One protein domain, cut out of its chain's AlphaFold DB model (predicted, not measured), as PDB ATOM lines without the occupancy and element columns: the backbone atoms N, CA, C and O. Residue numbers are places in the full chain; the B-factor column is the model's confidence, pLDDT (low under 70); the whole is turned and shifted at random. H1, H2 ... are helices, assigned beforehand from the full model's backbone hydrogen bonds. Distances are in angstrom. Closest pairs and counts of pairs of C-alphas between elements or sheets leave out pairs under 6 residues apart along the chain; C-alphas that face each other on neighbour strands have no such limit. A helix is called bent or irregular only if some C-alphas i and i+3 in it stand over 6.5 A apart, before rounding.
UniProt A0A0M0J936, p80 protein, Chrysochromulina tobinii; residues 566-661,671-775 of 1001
ATOM      1  N   ASN A 566      22.628 -26.795 134.094       86.81
ATOM      2  CA  ASN A 566      22.385 -25.406 133.705       86.81
ATOM      3  C   ASN A 566      21.458 -24.747 134.739       86.81
ATOM      4  O   ASN A 566      20.243 -24.939 134.726       86.81
ATOM      5  N   THR A 567      22.024 -24.000 135.684       85.06
ATOM      6  CA  THR A 567      21.250 -23.468 136.815       85.06
ATOM      7  C   THR A 567      20.279 -22.359 136.373       85.06
ATOM      8  O   THR A 567      20.592 -21.601 135.451       85.06
ATOM      9  N   PRO A 568      19.124 -22.166 137.048       84.50
ATOM     10  CA  PRO A 568      18.194 -21.079 136.722       84.50
ATOM     11  C   PRO A 568      18.826 -19.687 136.754       84.50
ATOM     12  O   PRO A 568      18.430 -18.815 135.987       84.50
ATOM     13  N   SER A 569      19.823 -19.467 137.614       86.56
ATOM     14  CA  SER A 569      20.598 -18.225 137.656       86.56
ATOM     15  C   SER A 569      21.467 -18.035 136.410       86.56
ATOM     16  O   SER A 569      21.532 -16.923 135.892       86.56
ATOM     17  N   ALA A 570      22.079 -19.100 135.883       88.62
ATOM     18  CA  ALA A 570      22.831 -19.049 134.633       88.62
ATOM     19  C   ALA A 570      21.918 -18.893 133.408       88.62
ATOM     20  O   ALA A 570      22.226 -18.095 132.530       88.62
ATOM     21  N   LEU A 571      20.766 -19.573 133.370       89.19
ATOM     22  CA  LEU A 571      19.774 -19.403 132.300       89.19
ATOM     23  C   LEU A 571      19.165 -17.989 132.299       89.19
ATOM     24  O   LEU A 571      19.026 -17.392 131.237       89.19
ATOM     25  N   LYS A 572      18.885 -17.399 133.472       91.56
ATOM     26  CA  LYS A 572      18.478 -15.983 133.591       91.56
ATOM     27  C   LYS A 572      19.589 -15.017 133.174       91.56
ATOM     28  O   LYS A 572      19.303 -14.009 132.537       91.56
ATOM     29  N   ALA A 573      20.849 -15.317 133.491       93.25
ATOM     30  CA  ALA A 573      21.985 -14.520 133.030       93.25
ATOM     31  C   ALA A 573      22.178 -14.613 131.505       93.25
ATOM     32  O   ALA A 573      22.464 -13.601 130.871       93.25
ATOM     33  N   ALA A 574      21.970 -15.795 130.914       93.19
ATOM     34  CA  ALA A 574      22.005 -16.002 129.469       93.19
ATOM     35  C   ALA A 574      20.880 -15.228 128.764       93.19
ATOM     36  O   ALA A 574      21.156 -14.452 127.850       93.19
ATOM     37  N   PHE A 575      19.644 -15.322 129.274       95.38
ATOM     38  CA  PHE A 575      18.526 -14.504 128.802       95.38
ATOM     39  C   PHE A 575      18.831 -13.005 128.894       95.38
ATOM     40  O   PHE A 575      18.619 -12.276 127.929       95.38
ATOM     41  N   ALA A 576      19.362 -12.533 130.025       95.19
ATOM     42  CA  ALA A 576      19.720 -11.127 130.194       95.19
ATOM     43  C   ALA A 576      20.799 -10.677 129.192       95.19
ATOM     44  O   ALA A 576      20.703  -9.573 128.658       95.19
ATOM     45  N   SER A 577      21.786 -11.529 128.895       93.62
ATOM     46  CA  SER A 577      22.805 -11.263 127.874       93.62
ATOM     47  C   SER A 577      22.197 -11.180 126.469       93.62
ATOM     48  O   SER A 577      22.419 -10.202 125.755       93.62
ATOM     49  N   ASP A 578      21.373 -12.159 126.087       94.31
ATOM     50  CA  ASP A 578      20.718 -12.194 124.776       94.31
ATOM     51  C   ASP A 578      19.740 -11.027 124.592       94.31
ATOM     52  O   ASP A 578      19.742 -10.371 123.550       94.31
ATOM     53  N   TRP A 579      18.945 -10.713 125.621       95.00
ATOM     54  CA  TRP A 579      18.023  -9.579 125.626       95.00
ATOM     55  C   TRP A 579      18.756  -8.254 125.400       95.00
ATOM     56  O   TRP A 579      18.312  -7.448 124.581       95.00
ATOM     57  N   MET A 580      19.897  -8.030 126.064       92.75
ATOM     58  CA  MET A 580      20.694  -6.807 125.892       92.75
ATOM     59  C   MET A 580      21.313  -6.672 124.492       92.75
ATOM     60  O   MET A 580      21.628  -5.553 124.082       92.75
ATOM     61  N   ASN A 581      21.436  -7.772 123.745       90.75
ATOM     62  CA  ASN A 581      21.857  -7.777 122.345       90.75
ATOM     63  C   ASN A 581      20.692  -7.570 121.350       90.75
ATOM     64  O   ASN A 581      20.940  -7.277 120.180       90.75
ATOM     65  N   THR A 582      19.428  -7.642 121.792       92.94
ATOM     66  CA  THR A 582      18.266  -7.230 120.976       92.94
ATOM     67  C   THR A 582      18.146  -5.706 120.884       92.94
ATOM     68  O   THR A 582      18.612  -4.953 121.746       92.94
ATOM     69  N   SER A 583      17.426  -5.222 119.874       92.88
ATOM     70  CA  SER A 583      17.080  -3.802 119.767       92.88
ATOM     71  C   SER A 583      16.104  -3.343 120.858       92.88
ATOM     72  O   SER A 583      16.153  -2.178 121.251       92.88
ATOM     73  N   GLY A 584      15.268  -4.239 121.400       92.56
ATOM     74  CA  GLY A 584      14.410  -3.963 122.558       92.56
ATOM     75  C   GLY A 584      15.204  -3.702 123.839       92.56
ATOM     76  O   GLY A 584      14.986  -2.692 124.508       92.56
ATOM     77  N   GLY A 585      16.189  -4.551 124.144       93.50
ATOM     78  CA  GLY A 585      17.089  -4.342 125.281       93.50
ATOM     79  C   GLY A 585      17.924  -3.073 125.138       93.50
ATOM     80  O   GLY A 585      17.976  -2.258 126.061       93.50
ATOM     81  N   GLN A 586      18.482  -2.833 123.949       92.56
ATOM     82  CA  GLN A 586      19.180  -1.581 123.646       92.56
ATOM     83  C   GLN A 586      18.262  -0.351 123.749       92.56
ATOM     84  O   GLN A 586      18.723   0.700 124.194       92.56
ATOM     85  N   ALA A 587      16.977  -0.449 123.390       91.50
ATOM     86  CA  ALA A 587      16.016   0.636 123.574       91.50
ATOM     87  C   ALA A 587      15.776   0.939 125.060       91.50
ATOM     88  O   ALA A 587      15.948   2.089 125.461       91.50
ATOM     89  N   LEU A 588      15.483  -0.072 125.889       92.56
ATOM     90  CA  LEU A 588      15.286   0.113 127.336       92.56
ATOM     91  C   LEU A 588      16.506   0.750 128.020       92.56
ATOM     92  O   LEU A 588      16.344   1.686 128.799       92.56
ATOM     93  N   VAL A 589      17.724   0.293 127.703       91.56
ATOM     94  CA  VAL A 589      18.972   0.848 128.270       91.56
ATOM     95  C   VAL A 589      19.201   2.309 127.865       91.56
ATOM     96  O   VAL A 589      19.793   3.071 128.624       91.56
ATOM     97  N   ASN A 590      18.717   2.721 126.691       89.50
ATOM     98  CA  ASN A 590      18.829   4.090 126.182       89.50
ATOM     99  C   ASN A 590      17.502   4.865 126.360       89.50
ATOM    100  O   ASN A 590      17.149   5.659 125.499       89.50
ATOM    101  N   ASN A 591      16.728   4.610 127.427       89.81
ATOM    102  CA  ASN A 591      15.479   5.324 127.763       89.81
ATOM    103  C   ASN A 591      14.436   5.422 126.618       89.81
ATOM    104  O   ASN A 591      13.669   6.380 126.545       89.81
ATOM    105  N   MET A 592      14.395   4.427 125.727       90.62
ATOM    106  CA  MET A 592      13.602   4.389 124.484       90.62
ATOM    107  C   MET A 592      13.984   5.434 123.410       90.62
ATOM    108  O   MET A 592      13.244   5.617 122.446       90.62
ATOM    109  N   GLU A 593      15.166   6.058 123.493       81.94
ATOM    110  CA  GLU A 593      15.732   6.906 122.423       81.94
ATOM    111  C   GLU A 593      16.079   6.103 121.152       81.94
ATOM    112  O   GLU A 593      16.160   6.651 120.050       81.94
ATOM    113  N   ARG A 594      16.284   4.785 121.289       83.25
ATOM    114  CA  ARG A 594      16.520   3.855 120.174       83.25
ATOM    115  C   ARG A 594      15.249   3.089 119.815       83.25
ATOM    116  O   ARG A 594      14.437   2.766 120.675       83.25
ATOM    117  N   ARG A 595      15.124   2.724 118.535       86.62
ATOM    118  CA  ARG A 595      14.016   1.902 118.023       86.62
ATOM    119  C   ARG A 595      14.059   0.480 118.585       86.62
ATOM    120  O   ARG A 595      14.959  -0.282 118.241       86.62
ATOM    121  N   SER A 596      13.050   0.116 119.368       89.50
ATOM    122  CA  SER A 596      12.773  -1.257 119.801       89.50
ATOM    123  C   SER A 596      12.089  -2.053 118.685       89.50
ATOM    124  O   SER A 596      11.042  -1.633 118.191       89.50
ATOM    125  N   PHE A 597      12.652  -3.200 118.308       89.19
ATOM    126  CA  PHE A 597      12.116  -4.144 117.316       89.19
ATOM    127  C   PHE A 597      11.722  -3.480 115.984       89.19
ATOM    128  O   PHE A 597      10.684  -3.756 115.394       89.19
ATOM    129  N   GLY A 598      12.553  -2.535 115.524       81.31
ATOM    130  CA  GLY A 598      12.353  -1.767 114.285       81.31
ATOM    131  C   GLY A 598      11.326  -0.624 114.360       81.31
ATOM    132  O   GLY A 598      11.411   0.317 113.560       81.31
ATOM    133  N   LEU A 599      10.411  -0.651 115.335       85.00
ATOM    134  CA  LEU A 599       9.339   0.333 115.510       85.00
ATOM    135  C   LEU A 599       9.869   1.730 115.866       85.00
ATOM    136  O   LEU A 599      10.898   1.892 116.520       85.00
ATOM    137  N   LYS A 600       9.147   2.773 115.434       80.25
ATOM    138  CA  LYS A 600       9.520   4.180 115.683       80.25
ATOM    139  C   LYS A 600       9.259   4.638 117.122       80.25
ATOM    140  O   LYS A 600       9.909   5.573 117.571       80.25
ATOM    141  N   SER A 601       8.300   4.017 117.803       81.56
ATOM    142  CA  SER A 601       7.822   4.407 119.131       81.56
ATOM    143  C   SER A 601       7.198   3.203 119.836       81.56
ATOM    144  O   SER A 601       6.324   2.551 119.271       81.56
ATOM    145  N   MET A 602       7.621   2.940 121.069       89.69
ATOM    146  CA  MET A 602       7.058   1.932 121.969       89.69
ATOM    147  C   MET A 602       7.214   2.456 123.401       89.69
ATOM    148  O   MET A 602       8.195   3.140 123.696       89.69
ATOM    149  N   SER A 603       6.277   2.153 124.304       91.25
ATOM    150  CA  SER A 603       6.457   2.517 125.715       91.25
ATOM    151  C   SER A 603       7.489   1.600 126.388       91.25
ATOM    152  O   SER A 603       7.553   0.403 126.093       91.25
ATOM    153  N   ALA A 604       8.265   2.132 127.340       93.44
ATOM    154  CA  ALA A 604       9.171   1.316 128.153       93.44
ATOM    155  C   ALA A 604       8.409   0.204 128.903       93.44
ATOM    156  O   ALA A 604       8.904  -0.914 129.031       93.44
ATOM    157  N   THR A 605       7.166   0.473 129.317       95.12
ATOM    158  CA  THR A 605       6.256  -0.500 129.937       95.12
ATOM    159  C   THR A 605       5.912  -1.654 128.989       95.12
ATOM    160  O   THR A 605       5.996  -2.811 129.389       95.12
ATOM    161  N   THR A 606       5.575  -1.370 127.725       95.06
ATOM    162  CA  THR A 606       5.318  -2.389 126.688       95.06
ATOM    163  C   THR A 606       6.570  -3.225 126.437       95.06
ATOM    164  O   THR A 606       6.503  -4.451 126.470       95.06
ATOM    165  N   CYS A 607       7.726  -2.579 126.250       94.88
ATOM    166  CA  CYS A 607       8.985  -3.276 125.985       94.88
ATOM    167  C   CYS A 607       9.416  -4.164 127.171       94.88
ATOM    168  O   CYS A 607       9.888  -5.280 126.974       94.88
ATOM    169  N   THR A 608       9.155  -3.717 128.405       95.81
ATOM    170  CA  THR A 608       9.356  -4.514 129.627       95.81
ATOM    171  C   THR A 608       8.416  -5.724 129.671       95.81
ATOM    172  O   THR A 608       8.885  -6.832 129.895       95.81
ATOM    173  N   LYS A 609       7.119  -5.573 129.358       95.69
ATOM    174  CA  LYS A 609       6.192  -6.721 129.273       95.69
ATOM    175  C   LYS A 609       6.614  -7.745 128.205       95.69
ATOM    176  O   LYS A 609       6.451  -8.940 128.423       95.69
ATOM    177  N   ILE A 610       7.173  -7.296 127.076       95.19
ATOM    178  CA  ILE A 610       7.727  -8.180 126.031       95.19
ATOM    179  C   ILE A 610       8.954  -8.944 126.557       95.19
ATOM    180  O   ILE A 610       9.044 -10.152 126.353       95.19
ATOM    181  N   ARG A 611       9.867  -8.279 127.283       95.56
ATOM    182  CA  ARG A 611      10.986  -8.945 127.979       95.56
ATOM    183  C   ARG A 611      10.483 -10.014 128.950       95.56
ATOM    184  O   ARG A 611      11.000 -11.123 128.944       95.56
ATOM    185  N   ASP A 612       9.491  -9.689 129.771       92.50
ATOM    186  CA  ASP A 612       9.003 -10.586 130.824       92.50
ATOM    187  C   ASP A 612       8.302 -11.825 130.236       92.50
ATOM    188  O   ASP A 612       8.464 -12.932 130.750       92.50
ATOM    189  N   ALA A 613       7.609 -11.662 129.102       90.44
ATOM    190  CA  ALA A 613       7.111 -12.771 128.289       90.44
ATOM    191  C   ALA A 613       8.255 -13.648 127.746       90.44
ATOM    192  O   ALA A 613       8.226 -14.869 127.882       90.44
ATOM    193  N   LEU A 614       9.300 -13.042 127.175       92.75
ATOM    194  CA  LEU A 614      10.459 -13.781 126.663       92.75
ATOM    195  C   LEU A 614      11.212 -14.542 127.760       92.75
ATOM    196  O   LEU A 614      11.658 -15.657 127.508       92.75
ATOM    197  N   GLU A 615      11.323 -13.993 128.976       91.88
ATOM    198  CA  GLU A 615      11.948 -14.698 130.100       91.88
ATOM    199  C   GLU A 615      11.177 -15.978 130.456       91.88
ATOM    200  O   GLU A 615      11.788 -17.009 130.736       91.88
ATOM    201  N   HIS A 616       9.842 -15.957 130.388       86.75
ATOM    202  CA  HIS A 616       9.026 -17.151 130.609       86.75
ATOM    203  C   HIS A 616       9.377 -18.272 129.613       86.75
ATOM    204  O   HIS A 616       9.656 -19.398 130.031       86.75
ATOM    205  N   TRP A 617       9.450 -17.947 128.318       88.56
ATOM    206  CA  TRP A 617       9.679 -18.911 127.233       88.56
ATOM    207  C   TRP A 617      11.158 -19.236 126.945       88.56
ATOM    208  O   TRP A 617      11.444 -20.189 126.216       88.56
ATOM    209  N   TYR A 618      12.118 -18.496 127.510       91.56
ATOM    210  CA  TYR A 618      13.542 -18.618 127.163       91.56
ATOM    211  C   TYR A 618      14.128 -20.046 127.242       91.56
ATOM    212  O   TYR A 618      14.821 -20.440 126.300       91.56
ATOM    213  N   PRO A 619      13.846 -20.882 128.266       86.69
ATOM    214  CA  PRO A 619      14.398 -22.238 128.316       86.69
ATOM    215  C   PRO A 619      13.798 -23.188 127.272       86.69
ATOM    216  O   PRO A 619      14.385 -24.238 127.029       86.69
ATOM    217  N   MET A 620      12.653 -22.853 126.664       87.25
ATOM    218  CA  MET A 620      12.125 -23.548 125.485       87.25
ATOM    219  C   MET A 620      12.870 -23.087 124.227       87.25
ATOM    220  O   MET A 620      13.347 -23.915 123.452       87.25
ATOM    221  N   LEU A 621      13.033 -21.769 124.061       91.44
ATOM    222  CA  LEU A 621      13.714 -21.164 122.912       91.44
ATOM    223  C   LEU A 621      15.174 -21.602 122.782       91.44
ATOM    224  O   LEU A 621      15.628 -21.855 121.669       91.44
ATOM    225  N   LEU A 622      15.890 -21.765 123.899       89.75
ATOM    226  CA  LEU A 622      17.258 -22.284 123.900       89.75
ATOM    227  C   LEU A 622      17.332 -23.720 123.344       89.75
ATOM    228  O   LEU A 622      18.207 -24.009 122.536       89.75
ATOM    229  N   ARG A 623      16.391 -24.605 123.705       88.00
ATOM    230  CA  ARG A 623      16.353 -25.998 123.205       88.00
ATOM    231  C   ARG A 623      16.056 -26.044 121.706       88.00
ATOM    232  O   ARG A 623      16.751 -26.724 120.956       88.00
ATOM    233  N   ILE A 624      15.077 -25.246 121.269       90.00
ATOM    234  CA  ILE A 624      14.723 -25.071 119.854       90.00
ATOM    235  C   ILE A 624      15.951 -24.571 119.072       90.00
ATOM    236  O   ILE A 624      16.326 -25.174 118.068       90.00
ATOM    237  N   HIS A 625      16.631 -23.529 119.559       92.94
ATOM    238  CA  HIS A 625      17.860 -23.011 118.953       92.94
ATOM    239  C   HIS A 625      18.966 -24.075 118.860       92.94
ATOM    240  O   HIS A 625      19.551 -24.276 117.793       92.94
ATOM    241  N   ASP A 626      19.238 -24.784 119.954       88.94
ATOM    242  CA  ASP A 626      20.329 -25.759 120.042       88.94
ATOM    243  C   ASP A 626      20.073 -27.019 119.194       88.94
ATOM    244  O   ASP A 626      21.026 -27.698 118.805       88.94
ATOM    245  N   PHE A 627      18.815 -27.299 118.837       88.06
ATOM    246  CA  PHE A 627      18.442 -28.323 117.859       88.06
ATOM    247  C   PHE A 627      18.516 -27.812 116.408       88.06
ATOM    248  O   PHE A 627      19.165 -28.437 115.567       88.06
ATOM    249  N   TYR A 628      17.889 -26.673 116.086       90.25
ATOM    250  CA  TYR A 628      17.833 -26.167 114.702       90.25
ATOM    251  C   TYR A 628      19.158 -25.560 114.206       90.25
ATOM    252  O   TYR A 628      19.403 -25.528 113.001       90.25
ATOM    253  N   SER A 629      20.069 -25.176 115.106       90.19
ATOM    254  CA  SER A 629      21.459 -24.823 114.764       90.19
ATOM    255  C   SER A 629      22.313 -26.015 114.295       90.19
ATOM    256  O   SER A 629      23.392 -25.800 113.743       90.19
ATOM    257  N   CYS A 630      21.838 -27.259 114.456       86.31
ATOM    258  CA  CYS A 630      22.471 -28.464 113.903       86.31
ATOM    259  C   CYS A 630      22.056 -28.792 112.459       86.31
ATOM    260  O   CYS A 630      22.584 -29.746 111.888       86.31
ATOM    261  N   ILE A 631      21.111 -28.057 111.866       82.62
ATOM    262  CA  ILE A 631      20.716 -28.245 110.463       82.62
ATOM    263  C   ILE A 631      21.827 -27.697 109.551       82.62
ATOM    264  O   ILE A 631      22.395 -26.642 109.830       82.62
ATOM    265  N   GLU A 632      22.172 -28.442 108.493       76.94
ATOM    266  CA  GLU A 632      23.325 -28.190 107.608       76.94
ATOM    267  C   GLU A 632      24.693 -28.177 108.325       76.94
ATOM    268  O   GLU A 632      25.689 -27.699 107.768       76.94
ATOM    269  N   ALA A 633      24.794 -28.705 109.549       73.69
ATOM    270  CA  ALA A 633      26.064 -28.801 110.271       73.69
ATOM    271  C   ALA A 633      27.067 -29.730 109.562       73.69
ATOM    272  O   ALA A 633      28.275 -29.529 109.660       73.69
ATOM    273  N   GLU A 634      26.589 -30.689 108.770       70.12
ATOM    274  CA  GLU A 634      27.403 -31.561 107.923       70.12
ATOM    275  C   GLU A 634      28.100 -30.829 106.765       70.12
ATOM    276  O   GLU A 634      29.225 -31.183 106.414       70.12
ATOM    277  N   VAL A 635      27.479 -29.778 106.217       70.94
ATOM    278  CA  VAL A 635      28.063 -28.948 105.147       70.94
ATOM    279  C   VAL A 635      28.851 -27.783 105.740       70.94
ATOM    280  O   VAL A 635      29.972 -27.504 105.327       70.94
ATOM    281  N   THR A 636      28.268 -27.100 106.726       71.19
ATOM    282  CA  THR A 636      28.830 -25.875 107.312       71.19
ATOM    283  C   THR A 636      29.895 -26.132 108.375       71.19
ATOM    284  O   THR A 636      30.672 -25.228 108.661       71.19
ATOM    285  N   GLN A 637      29.931 -27.334 108.964       73.94
ATOM    286  CA  GLN A 637      30.801 -27.706 110.087       73.94
ATOM    287  C   GLN A 637      30.659 -26.772 111.310       73.94
ATOM    288  O   GLN A 637      31.586 -26.607 112.100       73.94
ATOM    289  N   PHE A 638      29.469 -26.185 111.487       77.31
ATOM    290  CA  PHE A 638      29.121 -25.296 112.595       77.31
ATOM    291  C   PHE A 638      27.775 -25.686 113.218       77.31
ATOM    292  O   PHE A 638      26.815 -25.996 112.512       77.31
ATOM    293  N   VAL A 639      27.709 -25.619 114.549       78.50
ATOM    294  CA  VAL A 639      26.555 -25.991 115.396       78.50
ATOM    295  C   VAL A 639      26.180 -24.859 116.362       78.50
ATOM    296  O   VAL A 639      25.730 -25.080 117.487       78.50
ATOM    297  N   GLN A 640      26.434 -23.623 115.943       83.94
ATOM    298  CA  GLN A 640      26.118 -22.398 116.666       83.94
ATOM    299  C   GLN A 640      25.441 -21.414 115.706       83.94
ATOM    300  O   GLN A 640      25.886 -21.241 114.567       83.94
ATOM    301  N   GLY A 641      24.330 -20.827 116.151       85.94
ATOM    302  CA  GLY A 641      23.393 -20.078 115.316       85.94
ATOM    303  C   GLY A 641      22.666 -20.927 114.261       85.94
ATOM    304  O   GLY A 641      23.185 -21.937 113.780       85.94
ATOM    305  N   LEU A 642      21.455 -20.526 113.878       87.88
ATOM    306  CA  LEU A 642      20.658 -21.206 112.847       87.88
ATOM    307  C   LEU A 642      21.141 -20.798 111.453       87.88
ATOM    308  O   LEU A 642      21.403 -19.617 111.233       87.88
ATOM    309  N   THR A 643      21.202 -21.730 110.498       85.75
ATOM    310  CA  THR A 643      21.256 -21.385 109.063       85.75
ATOM    311  C   THR A 643      19.872 -20.977 108.556       85.75
ATOM    312  O   THR A 643      18.875 -21.152 109.260       85.75
ATOM    313  N   HIS A 644      19.791 -20.456 107.326       83.00
ATOM    314  CA  HIS A 644      18.502 -20.146 106.703       83.00
ATOM    315  C   HIS A 644      17.628 -21.402 106.588       83.00
ATOM    316  O   HIS A 644      16.484 -21.369 107.024       83.00
ATOM    317  N   ALA A 645      18.183 -22.544 106.162       80.00
ATOM    318  CA  ALA A 645      17.436 -23.800 106.104       80.00
ATOM    319  C   ALA A 645      16.988 -24.302 107.490       80.00
ATOM    320  O   ALA A 645      15.872 -24.800 107.625       80.00
ATOM    321  N   GLY A 646      17.822 -24.152 108.530       83.62
ATOM    322  CA  GLY A 646      17.442 -24.485 109.908       83.62
ATOM    323  C   GLY A 646      16.306 -23.608 110.442       83.62
ATOM    324  O   GLY A 646      15.407 -24.103 111.117       83.62
ATOM    325  N   TYR A 647      16.313 -22.324 110.087       87.00
ATOM    326  CA  TYR A 647      15.258 -21.361 110.399       87.00
ATOM    327  C   TYR A 647      13.957 -21.634 109.633       87.00
ATOM    328  O   TYR A 647      12.905 -21.746 110.258       87.00
ATOM    329  N   SER A 648      14.008 -21.816 108.310       83.19
ATOM    330  CA  SER A 648      12.826 -22.143 107.501       83.19
ATOM    331  C   SER A 648      12.187 -23.461 107.944       83.19
ATOM    332  O   SER A 648      10.969 -23.522 108.084       83.19
ATOM    333  N   LEU A 649      12.998 -24.484 108.253       82.69
ATOM    334  CA  LEU A 649      12.501 -25.754 108.787       82.69
ATOM    335  C   LEU A 649      11.842 -25.574 110.162       82.69
ATOM    336  O   LEU A 649      10.771 -26.122 110.380       82.69
ATOM    337  N   MET A 650      12.428 -24.781 111.069       89.00
ATOM    338  CA  MET A 650      11.814 -24.460 112.367       89.00
ATOM    339  C   MET A 650      10.444 -23.783 112.199       89.00
ATOM    340  O   MET A 650       9.511 -24.103 112.933       89.00
ATOM    341  N   LEU A 651      10.307 -22.854 111.245       86.12
ATOM    342  CA  LEU A 651       9.039 -22.172 110.966       86.12
ATOM    343  C   LEU A 651       7.984 -23.121 110.366       86.12
ATOM    344  O   LEU A 651       6.821 -23.064 110.770       86.12
ATOM    345  N   GLU A 652       8.382 -24.002 109.445       81.06
ATOM    346  CA  GLU A 652       7.524 -25.041 108.853       81.06
ATOM    347  C   GLU A 652       7.069 -26.060 109.913       81.06
ATOM    348  O   GLU A 652       5.872 -26.277 110.100       81.06
ATOM    349  N   GLU A 653       8.011 -26.632 110.668       81.31
ATOM    350  CA  GLU A 653       7.763 -27.656 111.691       81.31
ATOM    351  C   GLU A 653       6.989 -27.105 112.913       81.31
ATOM    352  O   GLU A 653       6.291 -27.863 113.588       81.31
ATOM    353  N   ALA A 654       7.030 -25.789 113.166       82.94
ATOM    354  CA  ALA A 654       6.171 -25.101 114.141       82.94
ATOM    355  C   ALA A 654       4.804 -24.650 113.573       82.94
ATOM    356  O   ALA A 654       3.960 -24.156 114.322       82.94
ATOM    357  N   GLY A 655       4.560 -24.796 112.265       79.75
ATOM    358  CA  GLY A 655       3.319 -24.369 111.608       79.75
ATOM    359  C   GLY A 655       3.155 -22.849 111.464       79.75
ATOM    360  O   GLY A 655       2.040 -22.378 111.249       79.75
ATOM    361  N   LEU A 656       4.242 -22.078 111.587       81.88
ATOM    362  CA  LEU A 656       4.264 -20.605 111.587       81.88
ATOM    363  C   LEU A 656       4.156 -19.981 110.177       81.88
ATOM    364  O   LEU A 656       4.114 -18.756 110.038       81.88
ATOM    365  N   ILE A 657       4.127 -20.807 109.128       74.19
ATOM    366  CA  ILE A 657       3.967 -20.397 107.727       74.19
ATOM    367  C   ILE A 657       2.533 -20.712 107.280       74.19
ATOM    368  O   ILE A 657       2.076 -21.852 107.367       74.19
ATOM    369  N   MET A 658       1.819 -19.696 106.792       57.56
ATOM    370  CA  MET A 658       0.477 -19.844 106.220       57.56
ATOM    371  C   MET A 658       0.585 -20.386 104.788       57.56
ATOM    372  O   MET A 658       1.242 -19.768 103.955       57.56
ATOM    373  N   GLN A 659      -0.069 -21.512 104.494       49.94
ATOM    374  CA  GLN A 659      -0.192 -22.044 103.128       49.94
ATOM    375  C   GLN A 659      -1.491 -21.538 102.488       49.94
ATOM    376  O   GLN A 659      -2.543 -21.554 103.133       49.94
ATOM    377  N   GLU A 660      -1.437 -21.082 101.233       43.41
ATOM    378  CA  GLU A 660      -2.626 -20.564 100.549       43.41
ATOM    379  C   GLU A 660      -3.635 -21.675 100.219       43.41
ATOM    380  O   GLU A 660      -3.303 -22.775  99.768       43.41
ATOM    381  N   SER A 661      -4.914 -21.391 100.463       42.09
ATOM    382  CA  SER A 661      -5.981 -22.386 100.399       42.09
ATOM    383  C   SER A 661      -6.385 -22.709  98.956       42.09
ATOM    384  O   SER A 661      -7.142 -21.958  98.340       42.09
ATOM    385  N   PHE A 671       5.854 -34.039 100.397       37.47
ATOM    386  CA  PHE A 671       7.196 -33.488 100.608       37.47
ATOM    387  C   PHE A 671       7.784 -33.875 101.971       37.47
ATOM    388  O   PHE A 671       8.889 -34.420 102.021       37.47
ATOM    389  N   LEU A 672       7.025 -33.702 103.063       39.72
ATOM    390  CA  LEU A 672       7.441 -34.160 104.396       39.72
ATOM    391  C   LEU A 672       7.659 -35.683 104.408       39.72
ATOM    392  O   LEU A 672       8.698 -36.157 104.863       39.72
ATOM    393  N   VAL A 673       6.740 -36.458 103.818       36.22
ATOM    394  CA  VAL A 673       6.862 -37.926 103.718       36.22
ATOM    395  C   VAL A 673       8.094 -38.348 102.906       36.22
ATOM    396  O   VAL A 673       8.828 -39.234 103.340       36.22
ATOM    397  N   ARG A 674       8.391 -37.693 101.775       35.19
ATOM    398  CA  ARG A 674       9.609 -37.961 100.989       35.19
ATOM    399  C   ARG A 674      10.895 -37.606 101.743       35.19
ATOM    400  O   ARG A 674      11.895 -38.284 101.545       35.19
ATOM    401  N   ARG A 675      10.889 -36.587 102.613       40.66
ATOM    402  CA  ARG A 675      12.085 -36.157 103.367       40.66
ATOM    403  C   ARG A 675      12.391 -37.020 104.600       40.66
ATOM    404  O   ARG A 675      13.527 -37.016 105.063       40.66
ATOM    405  N   PHE A 676      11.418 -37.785 105.102       41.09
ATOM    406  CA  PHE A 676      11.590 -38.719 106.230       41.09
ATOM    407  C   PHE A 676      11.686 -40.200 105.815       41.09
ATOM    408  O   PHE A 676      11.681 -41.083 106.672       41.09
ATOM    409  N   HIS A 677      11.802 -40.491 104.516       32.97
ATOM    410  CA  HIS A 677      11.678 -41.850 103.976       32.97
ATOM    411  C   HIS A 677      12.839 -42.818 104.316       32.97
ATOM    412  O   HIS A 677      12.712 -44.014 104.062       32.97
ATOM    413  N   ASP A 678      13.921 -42.318 104.926       36.00
ATOM    414  CA  ASP A 678      15.101 -43.078 105.382       36.00
ATOM    415  C   ASP A 678      14.927 -43.769 106.759       36.00
ATOM    416  O   ASP A 678      15.870 -44.381 107.264       36.00
ATOM    417  N   GLN A 679      13.746 -43.699 107.397       36.66
ATOM    418  CA  GLN A 679      13.442 -44.491 108.603       36.66
ATOM    419  C   GLN A 679      12.221 -45.406 108.424       36.66
ATOM    420  O   GLN A 679      11.065 -44.989 108.518       36.66
ATOM    421  N   GLU A 680      12.499 -46.698 108.230       36.19
ATOM    422  CA  GLU A 680      11.511 -47.776 108.135       36.19
ATOM    423  C   GLU A 680      10.768 -48.019 109.469       36.19
ATOM    424  O   GLU A 680      11.235 -48.770 110.323       36.19
ATOM    425  N   ASP A 681       9.593 -47.401 109.647       34.31
ATOM    426  CA  ASP A 681       8.480 -47.933 110.473       34.31
ATOM    427  C   ASP A 681       7.202 -47.058 110.380       34.31
ATOM    428  O   ASP A 681       6.089 -47.566 110.517       34.31
ATOM    429  N   HIS A 682       7.323 -45.740 110.156       37.84
ATOM    430  CA  HIS A 682       6.220 -44.791 110.387       37.84
ATOM    431  C   HIS A 682       5.391 -44.444 109.141       37.84
ATOM    432  O   HIS A 682       5.561 -43.399 108.521       37.84
ATOM    433  N   ASN A 683       4.395 -45.282 108.843       31.91
ATOM    434  CA  ASN A 683       3.336 -45.001 107.858       31.91
ATOM    435  C   ASN A 683       2.181 -44.143 108.444       31.91
ATOM    436  O   ASN A 683       1.026 -44.247 108.027       31.91
ATOM    437  N   GLU A 684       2.474 -43.335 109.467       41.28
ATOM    438  CA  GLU A 684       1.516 -42.470 110.162       41.28
ATOM    439  C   GLU A 684       1.594 -41.048 109.592       41.28
ATOM    440  O   GLU A 684       2.664 -40.446 109.508       41.28
ATOM    441  N   ARG A 685       0.450 -40.494 109.179       41.62
ATOM    442  CA  ARG A 685       0.372 -39.131 108.631       41.62
ATOM    443  C   ARG A 685       0.329 -38.109 109.764       41.62
ATOM    444  O   ARG A 685      -0.749 -37.760 110.239       41.62
ATOM    445  N   PHE A 686       1.496 -37.627 110.177       51.50
ATOM    446  CA  PHE A 686       1.603 -36.520 111.125       51.50
ATOM    447  C   PHE A 686       1.076 -35.220 110.500       51.50
ATOM    448  O   PHE A 686       1.368 -34.909 109.346       51.50
ATOM    449  N   TYR A 687       0.287 -34.470 111.270       56.72
ATOM    450  CA  TYR A 687      -0.257 -33.171 110.883       56.72
ATOM    451  C   TYR A 687       0.152 -32.138 111.930       56.72
ATOM    452  O   TYR A 687      -0.244 -32.244 113.093       56.72
ATOM    453  N   VAL A 688       0.939 -31.148 111.511       59.94
ATOM    454  CA  VAL A 688       1.214 -29.942 112.294       59.94
ATOM    455  C   VAL A 688       0.082 -28.950 112.008       59.94
ATOM    456  O   VAL A 688      -0.083 -28.558 110.852       59.94
ATOM    457  N   PRO A 689      -0.730 -28.549 113.003       65.81
ATOM    458  CA  PRO A 689      -1.734 -27.513 112.796       65.81
ATOM    459  C   PRO A 689      -1.068 -26.174 112.488       65.81
ATOM    460  O   PRO A 689      -0.128 -25.784 113.178       65.81
ATOM    461  N   THR A 690      -1.586 -25.438 111.506       71.69
ATOM    462  CA  THR A 690      -1.169 -24.052 111.266       71.69
ATOM    463  C   THR A 690      -1.328 -23.222 112.544       71.69
ATOM    464  O   THR A 690      -2.342 -23.335 113.241       71.69
ATOM    465  N   ALA A 691      -0.325 -22.397 112.839       71.44
ATOM    466  CA  ALA A 691      -0.300 -21.475 113.964       71.44
ATOM    467  C   ALA A 691      -1.565 -20.600 113.992       71.44
ATOM    468  O   ALA A 691      -2.025 -20.097 112.961       71.44
ATOM    469  N   ARG A 692      -2.167 -20.441 115.173       66.56
ATOM    470  CA  ARG A 692      -3.440 -19.724 115.332       66.56
ATOM    471  C   ARG A 692      -3.231 -18.213 115.295       66.56
ATOM    472  O   ARG A 692      -4.067 -17.497 114.733       66.56
ATOM    473  N   HIS A 693      -2.118 -17.749 115.855       66.94
ATOM    474  CA  HIS A 693      -1.850 -16.356 116.191       66.94
ATOM    475  C   HIS A 693      -0.694 -15.770 115.362       66.94
ATOM    476  O   HIS A 693      -0.775 -14.619 114.935       66.94
ATOM    477  N   ALA A 694       0.347 -16.557 115.065       58.78
ATOM    478  CA  ALA A 694       1.505 -16.091 114.296       58.78
ATOM    479  C   ALA A 694       1.167 -15.765 112.823       58.78
ATOM    480  O   ALA A 694       0.848 -16.658 112.035       58.78
ATOM    481  N   ARG A 695       1.247 -14.478 112.438       59.00
ATOM    482  CA  ARG A 695       0.995 -13.990 111.062       59.00
ATOM    483  C   ARG A 695       1.784 -12.711 110.706       59.00
ATOM    484  O   ARG A 695       1.184 -11.633 110.729       59.00
ATOM    485  N   PRO A 696       3.064 -12.788 110.294       58.75
ATOM    486  CA  PRO A 696       3.654 -11.699 109.512       58.75
ATOM    487  C   PRO A 696       2.871 -11.546 108.196       58.75
ATOM    488  O   PRO A 696       2.569 -12.542 107.533       58.75
ATOM    489  N   ARG A 697       2.483 -10.322 107.818       52.34
ATOM    490  CA  ARG A 697       1.541 -10.107 106.699       52.34
ATOM    491  C   ARG A 697       2.235  -9.764 105.375       52.34
ATOM    492  O   ARG A 697       2.297  -8.598 104.993       52.34
ATOM    493  N   GLY A 698       2.684 -10.782 104.641       46.56
ATOM    494  CA  GLY A 698       3.136 -10.651 103.248       46.56
ATOM    495  C   GLY A 698       3.842 -11.900 102.715       46.56
ATOM    496  O   GLY A 698       4.362 -12.682 103.507       46.56
ATOM    497  N   GLU A 699       3.876 -12.064 101.387       41.53
ATOM    498  CA  GLU A 699       4.498 -13.211 100.692       41.53
ATOM    499  C   GLU A 699       5.975 -13.398 101.090       41.53
ATOM    500  O   GLU A 699       6.377 -14.492 101.476       41.53
ATOM    501  N   ASP A 700       6.761 -12.315 101.125       49.97
ATOM    502  CA  ASP A 700       8.181 -12.342 101.517       49.97
ATOM    503  C   ASP A 700       8.420 -12.319 103.054       49.97
ATOM    504  O   ASP A 700       9.550 -12.132 103.516       49.97
ATOM    505  N   GLY A 701       7.370 -12.408 103.882       71.25
ATOM    506  CA  GLY A 701       7.362 -11.900 105.265       71.25
ATOM    507  C   GLY A 701       8.466 -12.436 106.191       71.25
ATOM    508  O   GLY A 701       9.227 -11.656 106.772       71.25
ATOM    509  N   TRP A 702       8.580 -13.760 106.334       81.44
ATOM    510  CA  TRP A 702       9.587 -14.380 107.209       81.44
ATOM    511  C   TRP A 702      11.020 -14.245 106.661       81.44
ATOM    512  O   TRP A 702      11.964 -14.126 107.448       81.44
ATOM    513  N   ASP A 703      11.206 -14.198 105.340       78.50
ATOM    514  CA  ASP A 703      12.530 -14.063 104.723       78.50
ATOM    515  C   ASP A 703      13.045 -12.617 104.759       78.50
ATOM    516  O   ASP A 703      14.221 -12.383 105.047       78.50
ATOM    517  N   LEU A 704      12.169 -11.617 104.605       78.44
ATOM    518  CA  LEU A 704      12.522 -10.217 104.866       78.44
ATOM    519  C   LEU A 704      12.876  -9.974 106.337       78.44
ATOM    520  O   LEU A 704      13.769  -9.169 106.624       78.44
ATOM    521  N   LEU A 705      12.240 -10.669 107.285       82.38
ATOM    522  CA  LEU A 705      12.648 -10.610 108.691       82.38
ATOM    523  C   LEU A 705      14.048 -11.205 108.896       82.38
ATOM    524  O   LEU A 705      14.903 -10.526 109.471       82.38
ATOM    525  N   TRP A 706      14.322 -12.391 108.343       83.31
ATOM    526  CA  TRP A 706      15.658 -13.000 108.344       83.31
ATOM    527  C   TRP A 706      16.725 -12.055 107.764       83.31
ATOM    528  O   TRP A 706      17.738 -11.789 108.417       83.31
ATOM    529  N   ILE A 707      16.486 -11.487 106.574       78.31
ATOM    530  CA  ILE A 707      17.409 -10.558 105.902       78.31
ATOM    531  C   ILE A 707      17.587  -9.271 106.723       78.31
ATOM    532  O   ILE A 707      18.715  -8.824 106.934       78.31
ATOM    533  N   SER A 708      16.501  -8.668 107.218       78.75
ATOM    534  CA  SER A 708      16.544  -7.371 107.916       78.75
ATOM    535  C   SER A 708      17.170  -7.428 109.312       78.75
ATOM    536  O   SER A 708      17.671  -6.406 109.794       78.75
ATOM    537  N   VAL A 709      17.159  -8.589 109.973       81.75
ATOM    538  CA  VAL A 709      17.890  -8.799 111.230       81.75
ATOM    539  C   VAL A 709      19.361  -9.091 110.948       81.75
ATOM    540  O   VAL A 709      20.205  -8.380 111.499       81.75
ATOM    541  N   ASN A 710      19.675  -9.998 110.012       76.00
ATOM    542  CA  ASN A 710      21.055 -10.248 109.577       76.00
ATOM    543  C   ASN A 710      21.749  -8.963 109.083       76.00
ATOM    544  O   ASN A 710      22.922  -8.755 109.359       76.00
ATOM    545  N   GLU A 711      21.077  -8.063 108.361       72.50
ATOM    546  CA  GLU A 711      21.693  -6.807 107.895       72.50
ATOM    547  C   GLU A 711      21.537  -5.612 108.851       72.50
ATOM    548  O   GLU A 711      21.934  -4.486 108.521       72.50
ATOM    549  N   SER A 712      21.042  -5.842 110.069       73.06
ATOM    550  CA  SER A 712      20.954  -4.814 111.108       73.06
ATOM    551  C   SER A 712      22.330  -4.334 111.598       73.06
ATOM    552  O   SER A 712      23.340  -5.033 111.507       73.06
ATOM    553  N   GLN A 713      22.377  -3.126 112.171       66.75
ATOM    554  CA  GLN A 713      23.603  -2.597 112.789       66.75
ATOM    555  C   GLN A 713      24.012  -3.355 114.068       66.75
ATOM    556  O   GLN A 713      25.173  -3.290 114.458       66.75
ATOM    557  N   LEU A 714      23.081  -4.084 114.698       67.62
ATOM    558  CA  LEU A 714      23.357  -4.954 115.847       67.62
ATOM    559  C   LEU A 714      24.053  -6.237 115.381       67.62
ATOM    560  O   LEU A 714      25.164  -6.520 115.816       67.62
ATOM    561  N   SER A 715      23.494  -6.913 114.373       65.25
ATOM    562  CA  SER A 715      24.167  -8.044 113.723       65.25
ATOM    563  C   SER A 715      25.559  -7.651 113.214       65.25
ATOM    564  O   SER A 715      26.523  -8.390 113.378       65.25
ATOM    565  N   LYS A 716      25.739  -6.430 112.693       65.44
ATOM    566  CA  LYS A 716      27.050  -5.930 112.234       65.44
ATOM    567  C   LYS A 716      28.126  -5.800 113.321       65.44
ATOM    568  O   LYS A 716      29.298  -5.857 112.953       65.44
ATOM    569  N   SER A 717      27.793  -5.699 114.614       59.16
ATOM    570  CA  SER A 717      28.794  -5.835 115.691       59.16
ATOM    571  C   SER A 717      29.041  -7.296 116.100       59.16
ATOM    572  O   SER A 717      30.132  -7.622 116.564       59.16
ATOM    573  N   GLN A 718      28.078  -8.194 115.868       60.81
ATOM    574  CA  GLN A 718      28.175  -9.639 116.136       60.81
ATOM    575  C   GLN A 718      28.871 -10.417 114.990       60.81
ATOM    576  O   GLN A 718      29.572 -11.401 115.230       60.81
ATOM    577  N   LYS A 719      28.802  -9.912 113.749       61.09
ATOM    578  CA  LYS A 719      29.468 -10.410 112.519       61.09
ATOM    579  C   LYS A 719      31.010 -10.368 112.544       61.09
ATOM    580  O   LYS A 719      31.646 -10.575 111.511       61.09
ATOM    581  N   ALA A 720      31.617 -10.087 113.699       57.88
ATOM    582  CA  ALA A 720      33.052 -10.226 113.944       57.88
ATOM    583  C   ALA A 720      33.467 -11.664 114.321       57.88
ATOM    584  O   ALA A 720      34.643 -11.998 114.200       57.88
ATOM    585  N   TRP A 721      32.523 -12.496 114.780       58.84
ATOM    586  CA  TRP A 721      32.769 -13.881 115.217       58.84
ATOM    587  C   TRP A 721      31.735 -14.885 114.680       58.84
ATOM    588  O   TRP A 721      32.061 -16.056 114.500       58.84
ATOM    589  N   ASN A 722      30.507 -14.442 114.388       63.44
ATOM    590  CA  ASN A 722      29.490 -15.247 113.709       63.44
ATOM    591  C   ASN A 722      29.560 -15.057 112.177       63.44
ATOM    592  O   ASN A 722      29.941 -13.989 111.686       63.44
ATOM    593  N   SER A 723      29.148 -16.073 111.408       63.00
ATOM    594  CA  SER A 723      28.977 -15.947 109.956       63.00
ATOM    595  C   SER A 723      27.927 -14.885 109.627       63.00
ATOM    596  O   SER A 723      26.921 -14.748 110.316       63.00
ATOM    597  N   LYS A 724      28.084 -14.194 108.493       60.22
ATOM    598  CA  LYS A 724      27.135 -13.169 108.013       60.22
ATOM    599  C   LYS A 724      25.771 -13.725 107.556       60.22
ATOM    600  O   LYS A 724      25.005 -12.970 106.959       60.22
ATOM    601  N   THR A 725      25.530 -15.018 107.778       69.81
ATOM    602  CA  THR A 725      24.468 -15.858 107.203       69.81
ATOM    603  C   THR A 725      23.829 -16.811 108.230       69.81
ATOM    604  O   THR A 725      23.225 -17.809 107.833       69.81
ATOM    605  N   ARG A 726      24.005 -16.570 109.538       82.44
ATOM    606  CA  ARG A 726      23.416 -17.382 110.619       82.44
ATOM    607  C   ARG A 726      22.863 -16.480 111.720       82.44
ATOM    608  O   ARG A 726      23.547 -15.538 112.098       82.44
ATOM    609  N   LEU A 727      21.685 -16.783 112.271       87.88
ATOM    610  CA  LEU A 727      21.125 -16.049 113.421       87.88
ATOM    611  C   LEU A 727      21.677 -16.610 114.740       87.88
ATOM    612  O   LEU A 727      21.508 -17.800 114.999       87.88
ATOM    613  N   THR A 728      22.267 -15.763 115.587       90.06
ATOM    614  CA  THR A 728      22.520 -16.047 117.021       90.06
ATOM    615  C   THR A 728      21.217 -16.174 117.823       90.06
ATOM    616  O   THR A 728      20.143 -15.818 117.330       90.06
ATOM    617  N   ARG A 729      21.285 -16.589 119.100       91.69
ATOM    618  CA  ARG A 729      20.107 -16.612 119.996       91.69
ATOM    619  C   ARG A 729      19.431 -15.244 120.096       91.69
ATOM    620  O   ARG A 729      18.206 -15.143 120.047       91.69
ATOM    621  N   SER A 730      20.233 -14.181 120.196       91.94
ATOM    622  CA  SER A 730      19.747 -12.798 120.290       91.94
ATOM    623  C   SER A 730      19.028 -12.355 119.009       91.94
ATOM    624  O   SER A 730      17.990 -11.696 119.067       91.94
ATOM    625  N   GLU A 731      19.555 -12.739 117.844       91.75
ATOM    626  CA  GLU A 731      18.964 -12.415 116.543       91.75
ATOM    627  C   GLU A 731      17.708 -13.253 116.250       91.75
ATOM    628  O   GLU A 731      16.757 -12.735 115.668       91.75
ATOM    629  N   LEU A 732      17.646 -14.508 116.713       93.06
ATOM    630  CA  LEU A 732      16.434 -15.330 116.653       93.06
ATOM    631  C   LEU A 732      15.295 -14.714 117.485       93.06
ATOM    632  O   LEU A 732      14.170 -14.611 116.998       93.06
ATOM    633  N   ILE A 733      15.591 -14.234 118.699       94.19
ATOM    634  CA  ILE A 733      14.629 -13.482 119.526       94.19
ATOM    635  C   ILE A 733      14.166 -12.209 118.797       94.19
ATOM    636  O   ILE A 733      12.970 -11.938 118.738       94.19
ATOM    637  N   GLU A 734      15.087 -11.443 118.204       92.06
ATOM    638  CA  GLU A 734      14.766 -10.227 117.442       92.06
ATOM    639  C   GLU A 734      13.854 -10.513 116.228       92.06
ATOM    640  O   GLU A 734      12.921  -9.746 115.990       92.06
ATOM    641  N   VAL A 735      14.073 -11.609 115.488       90.81
ATOM    642  CA  VAL A 735      13.197 -12.035 114.377       90.81
ATOM    643  C   VAL A 735      11.805 -12.424 114.876       90.81
ATOM    644  O   VAL A 735      10.808 -11.909 114.367       90.81
ATOM    645  N   LEU A 736      11.728 -13.303 115.879       91.56
ATOM    646  CA  LEU A 736      10.457 -13.830 116.384       91.56
ATOM    647  C   LEU A 736       9.601 -12.716 117.009       91.56
ATOM    648  O   LEU A 736       8.421 -12.592 116.688       91.56
ATOM    649  N   VAL A 737      10.190 -11.827 117.816       92.00
ATOM    650  CA  VAL A 737       9.456 -10.683 118.389       92.00
ATOM    651  C   VAL A 737       8.939  -9.745 117.297       92.00
ATOM    652  O   VAL A 737       7.793  -9.309 117.384       92.00
ATOM    653  N   ARG A 738       9.727  -9.460 116.249       90.00
ATOM    654  CA  ARG A 738       9.263  -8.641 115.114       90.00
ATOM    655  C   ARG A 738       8.075  -9.270 114.387       90.00
ATOM    656  O   ARG A 738       7.166  -8.536 114.019       90.00
ATOM    657  N   ALA A 739       8.062 -10.591 114.207       87.88
ATOM    658  CA  ALA A 739       6.938 -11.292 113.588       87.88
ATOM    659  C   ALA A 739       5.663 -11.237 114.447       87.88
ATOM    660  O   ALA A 739       4.580 -11.007 113.917       87.88
ATOM    661  N   ALA A 740       5.788 -11.398 115.769       88.69
ATOM    662  CA  ALA A 740       4.655 -11.345 116.695       88.69
ATOM    663  C   ALA A 740       3.995  -9.960 116.797       88.69
ATOM    664  O   ALA A 740       2.792  -9.871 117.034       88.69
ATOM    665  N   ILE A 741       4.772  -8.881 116.658       88.06
ATOM    666  CA  ILE A 741       4.276  -7.499 116.790       88.06
ATOM    667  C   ILE A 741       3.960  -6.827 115.446       88.06
ATOM    668  O   ILE A 741       3.541  -5.667 115.435       88.06
ATOM    669  N   ASP A 742       4.159  -7.522 114.320       84.94
ATOM    670  CA  ASP A 742       3.904  -6.971 112.988       84.94
ATOM    671  C   ASP A 742       2.437  -6.554 112.832       84.94
ATOM    672  O   ASP A 742       1.515  -7.340 113.059       84.94
ATOM    673  N   ASN A 743       2.220  -5.296 112.442       82.81
ATOM    674  CA  ASN A 743       0.898  -4.683 112.293       82.81
ATOM    675  C   ASN A 743      -0.032  -4.810 113.532       82.81
ATOM    676  O   ASN A 743      -1.254  -4.752 113.376       82.81
ATOM    677  N   GLN A 744       0.517  -4.965 114.748       86.44
ATOM    678  CA  GLN A 744      -0.249  -5.006 116.007       86.44
ATOM    679  C   GLN A 744      -0.288  -3.647 116.723       86.44
ATOM    680  O   GLN A 744       0.624  -2.828 116.589       86.44
ATOM    681  N   GLU A 745      -1.315  -3.428 117.548       89.50
ATOM    682  CA  GLU A 745      -1.406  -2.258 118.430       89.50
ATOM    683  C   GLU A 745      -0.456  -2.366 119.633       89.50
ATOM    684  O   GLU A 745      -0.244  -3.445 120.191       89.50
ATOM    685  N   ILE A 746       0.107  -1.233 120.073       89.75
ATOM    686  CA  ILE A 746       1.198  -1.174 121.076       89.75
ATOM    687  C   ILE A 746       0.800  -1.765 122.445       89.75
ATOM    688  O   ILE A 746       1.665  -2.191 123.215       89.75
ATOM    689  N   GLU A 747      -0.494  -1.802 122.762       89.31
ATOM    690  CA  GLU A 747      -1.006  -2.391 124.006       89.31
ATOM    691  C   GLU A 747      -1.147  -3.922 123.922       89.31
ATOM    692  O   GLU A 747      -0.933  -4.606 124.925       89.31
ATOM    693  N   ASP A 748      -1.408  -4.457 122.724       90.62
ATOM    694  CA  ASP A 748      -1.571  -5.888 122.438       90.62
ATOM    695  C   ASP A 748      -0.250  -6.627 122.195       90.62
ATOM    696  O   ASP A 748      -0.170  -7.828 122.444       90.62
ATOM    697  N   MET A 749       0.813  -5.934 121.765       91.62
ATOM    698  CA  MET A 749       2.116  -6.548 121.446       91.62
ATOM    699  C   MET A 749       2.621  -7.598 122.464       91.62
ATOM    700  O   MET A 749       3.071  -8.659 122.029       91.62
ATOM    701  N   PRO A 750       2.541  -7.401 123.801       93.12
ATOM    702  CA  PRO A 750       2.996  -8.410 124.762       93.12
ATOM    703  C   PRO A 750       2.106  -9.664 124.823       93.12
ATOM    704  O   PRO A 750       2.584 -10.726 125.217       93.12
ATOM    705  N   ARG A 751       0.825  -9.560 124.442       91.12
ATOM    706  CA  ARG A 751      -0.088 -10.703 124.303       91.12
ATOM    707  C   ARG A 751       0.292 -11.512 123.062       91.12
ATOM    708  O   ARG A 751       0.582 -12.695 123.190       91.12
ATOM    709  N   CYS A 752       0.422 -10.854 121.909       89.44
ATOM    710  CA  CYS A 752       0.793 -11.499 120.644       89.44
ATOM    711  C   CYS A 752       2.159 -12.213 120.705       89.44
ATOM    712  O   CYS A 752       2.330 -13.278 120.116       89.44
ATOM    713  N   VAL A 753       3.121 -11.672 121.467       90.81
ATOM    714  CA  VAL A 753       4.414 -12.334 121.727       90.81
ATOM    715  C   VAL A 753       4.248 -13.650 122.498       90.81
ATOM    716  O   VAL A 753       4.900 -14.626 122.141       90.81
ATOM    717  N   ASN A 754       3.371 -13.720 123.508       89.94
ATOM    718  CA  ASN A 754       3.092 -14.984 124.207       89.94
ATOM    719  C   ASN A 754       2.362 -15.980 123.299       89.94
ATOM    720  O   ASN A 754       2.799 -17.117 123.166       89.94
ATOM    721  N   GLU A 755       1.308 -15.530 122.622       87.06
ATOM    722  CA  GLU A 755       0.471 -16.347 121.733       87.06
ATOM    723  C   GLU A 755       1.260 -17.010 120.585       87.06
ATOM    724  O   GLU A 755       0.956 -18.136 120.185       87.06
ATOM    725  N   MET A 756       2.314 -16.355 120.083       86.94
ATOM    726  CA  MET A 756       3.247 -16.944 119.115       86.94
ATOM    727  C   MET A 756       4.131 -18.041 119.739       86.94
ATOM    728  O   MET A 756       4.399 -19.047 119.085       86.94
ATOM    729  N   PHE A 757       4.600 -17.886 120.982       86.50
ATOM    730  CA  PHE A 757       5.373 -18.945 121.647       86.50
ATOM    731  C   PHE A 757       4.490 -20.118 122.099       86.50
ATOM    732  O   PHE A 757       4.950 -21.258 122.077       86.50
ATOM    733  N   GLU A 758       3.212 -19.872 122.389       84.06
ATOM    734  CA  GLU A 758       2.202 -20.926 122.526       84.06
ATOM    735  C   GLU A 758       1.999 -21.688 121.204       84.06
ATOM    736  O   GLU A 758       1.984 -22.918 121.216       84.06
ATOM    737  N   ASP A 759       1.936 -20.999 120.053       83.00
ATOM    738  CA  ASP A 759       1.912 -21.657 118.736       83.00
ATOM    739  C   ASP A 759       3.174 -22.516 118.499       83.00
ATOM    740  O   ASP A 759       3.070 -23.622 117.967       83.00
ATOM    741  N   MET A 760       4.362 -22.088 118.955       84.75
ATOM    742  CA  MET A 760       5.598 -22.886 118.838       84.75
ATOM    743  C   MET A 760       5.561 -24.221 119.606       84.75
ATOM    744  O   MET A 760       6.351 -25.117 119.297       84.75
ATOM    745  N   LEU A 761       4.611 -24.435 120.529       80.31
ATOM    746  CA  LEU A 761       4.369 -25.754 121.137       80.31
ATOM    747  C   LEU A 761       3.886 -26.806 120.118       80.31
ATOM    748  O   LEU A 761       3.927 -28.001 120.417       80.31
ATOM    749  N   ASN A 762       3.520 -26.403 118.894       77.44
ATOM    750  CA  ASN A 762       3.355 -27.297 117.743       77.44
ATOM    751  C   ASN A 762       4.571 -28.201 117.493       77.44
ATOM    752  O   ASN A 762       4.388 -29.354 117.105       77.44
ATOM    753  N   LEU A 763       5.792 -27.738 117.792       75.88
ATOM    754  CA  LEU A 763       7.012 -28.552 117.718       75.88
ATOM    755  C   LEU A 763       6.935 -29.798 118.624       75.88
ATOM    756  O   LEU A 763       7.532 -30.834 118.331       75.88
ATOM    757  N   GLY A 764       6.129 -29.733 119.689       67.38
ATOM    758  CA  GLY A 764       5.784 -30.853 120.562       67.38
ATOM    759  C   GLY A 764       4.920 -31.941 119.909       67.38
ATOM    760  O   GLY A 764       4.727 -32.986 120.517       67.38
ATOM    761  N   ARG A 765       4.401 -31.741 118.689       70.25
ATOM    762  CA  ARG A 765       3.566 -32.719 117.960       70.25
ATOM    763  C   ARG A 765       4.365 -33.608 116.994       70.25
ATOM    764  O   ARG A 765       3.797 -34.507 116.376       70.25
ATOM    765  N   LEU A 766       5.670 -33.366 116.850       65.00
ATOM    766  CA  LEU A 766       6.539 -34.031 115.872       65.00
ATOM    767  C   LEU A 766       7.102 -35.367 116.394       65.00
ATOM    768  O   LEU A 766       7.406 -35.474 117.584       65.00
ATOM    769  N   PRO A 767       7.382 -36.361 115.524       59.09
ATOM    770  CA  PRO A 767       7.996 -37.635 115.931       59.09
ATOM    771  C   PRO A 767       9.340 -37.486 116.661       59.09
ATOM    772  O   PRO A 767       9.720 -38.339 117.459       59.09
ATOM    773  N   HIS A 768      10.056 -36.389 116.398       65.50
ATOM    774  CA  HIS A 768      11.350 -36.065 116.994       65.50
ATOM    775  C   HIS A 768      11.284 -34.899 118.008       65.50
ATOM    776  O   HIS A 768      12.319 -34.343 118.376       65.50
ATOM    777  N   ALA A 769      10.090 -34.566 118.517       66.75
ATOM    778  CA  ALA A 769       9.865 -33.530 119.533       66.75
ATOM    779  C   ALA A 769      10.739 -33.693 120.791       66.75
ATOM    780  O   ALA A 769      11.225 -32.705 121.337       66.75
ATOM    781  N   GLY A 770      11.004 -34.936 121.214       64.75
ATOM    782  CA  GLY A 770      11.907 -35.243 122.334       64.75
ATOM    783  C   GLY A 770      13.375 -34.853 122.102       64.75
ATOM    784  O   GLY A 770      14.140 -34.813 123.060       64.75
ATOM    785  N   SER A 771      13.758 -34.538 120.860       71.31
ATOM    786  CA  SER A 771      15.047 -33.928 120.517       71.31
ATOM    787  C   SER A 771      14.958 -32.401 120.413       71.31
ATOM    788  O   SER A 771      15.905 -31.734 120.801       71.31
ATOM    789  N   ILE A 772      13.840 -31.834 119.941       70.69
ATOM    790  CA  ILE A 772      13.654 -30.369 119.837       70.69
ATOM    791  C   ILE A 772      13.504 -29.727 121.222       70.69
ATOM    792  O   ILE A 772      14.123 -28.713 121.520       70.69
ATOM    793  N   LEU A 773      12.675 -30.322 122.082       73.12
ATOM    794  CA  LEU A 773      12.366 -29.824 123.426       73.12
ATOM    795  C   LEU A 773      13.228 -30.514 124.504       73.12
ATOM    796  O   LEU A 773      12.877 -30.512 125.689       73.12
ATOM    797  N   HIS A 774      14.359 -31.102 124.091       75.00
ATOM    798  CA  HIS A 774      15.228 -31.955 124.905       75.00
ATOM    799  C   HIS A 774      15.667 -31.273 126.206       75.00
ATOM    800  O   HIS A 774      16.296 -30.216 126.185       75.00
ATOM    801  N   ASP A 775      15.418 -31.913 127.350       76.25
ATOM    802  CA  ASP A 775      15.960 -31.449 128.626       76.25
ATOM    803  C   ASP A 775      17.366 -32.018 128.868       76.25
ATOM    804  O   ASP A 775      17.570 -33.207 129.148       76.25
TER     805      ASP A 775
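This is residues 566 to 661 and 671 to 775 of the 1001 residues of the protein "p80 protein" of Chrysochromulina tobinii (UniProt A0A0M0J936). Helix H9 runs through the middle of a body of crossed helices, with H1 at its first end, H10 crossing near its last end and H7 packed along it at a slant. The long helix H3 is bent: its arm H3a lies side by side with H10, while its arm H3b turns away to meet H5 and H11, and H2 packs on residues 604 to 608 of H3a. Residues 674 to 681 stick out from the body, beginning within the small helix H6. The printed part has 201 residues with eleven named helices, H1 to H11 in order along the chain, and no named strand; its class is all helix. It is compact, with a radius of gyration of the C-alphas of 17.0 A, and spans 57 by 38 by 34 A.

Find C-alpha 568 at (18.194, -21.079, 136.722); from there H1 runs through residues 568 to 581, 19.9 A. H2 follows at residues 583 to 589. At C-alpha 604, (9.171, 1.316, 128.153), begins H3, residues 604 to 628, by its hydrogen bonds assigned as one helix but bent: C-alphas 616 and 619 are 7.7 A apart. Its arms are H3a, residues 604 to 616, 18.6 A, and H3b, residues 619 to 628, 14.6 A. Next come H4, residues 633 to 636, H5, residues 644 to 653, 14.0 A, and, beyond a cut, H6, residues 671 to 675. Further on are H7, residues 701 to 710, 14.5 A, H8, residues 715 to 718, and H9, residues 729 to 741, 18.5 A. H10 takes residues 749 to 765, 26.4 A, ending at C-alpha 765, (3.566, -32.719, 117.960), and H11 residues 769 to 772.

Start at H1, which touches H9, Asp 578 to Ser 730 being their closest C-alphas at 4.6 A, only just about perpendicular at 70.4 degrees. H1 and H3a only just touch, with 3 pairs of C-alphas within 8 A. H2 touches H3a with the closest C-alphas, Leu 588 and Ala 604, 6.3 A apart. H3 is the hub, touching 5 helices; its arms stand at a steep tilt of 69 degrees, only just short of perpendicular. H3a touches H10 at a shallow tilt of 17 degrees, the same way, with the C-alphas of Ile 610 and Pro 750 closest at 4.9 A. H3b touches H5, closest at C-alphas 628 and 646, 5.1 A, and H11, closest at C-alphas 624 and 772, 5.4 A. H7 touches H9 at a steep tilt of 38 degrees, opposite ways, closest at C-alphas 705 and 735, 5.9 A. H9 touches H10, closest at C-alphas 740 and 753, 5.1 A. H10 and H11 touch only at the corner, closest at C-alphas 763 and 769, 6.0 A. H4, H6 and H8 touch no helix, but H8 is near H7. In H1, H2, H3a, H5, H6, H7 and H9 every O i to N i+4 pair is within hydrogen-bond range; in H3b it is 5 of 6 and in H10 7 of 13, while H4, H8 and H11 are too short for such a pair.

Look for the two C-alphas farthest apart at Asn 591 and Glu 680, 56.8 A. Residues 662 to 670 are not printed, and C-alphas 661 and 671 are 17.2 A apart across this cut. The links from H2 to H3 and from H6 to H7 are long, with 14 and 25 residues. The mean pLDDT of the printed part is 77.6; 51 residues are under 70, among them residues 671 to 689 and 713 to 725.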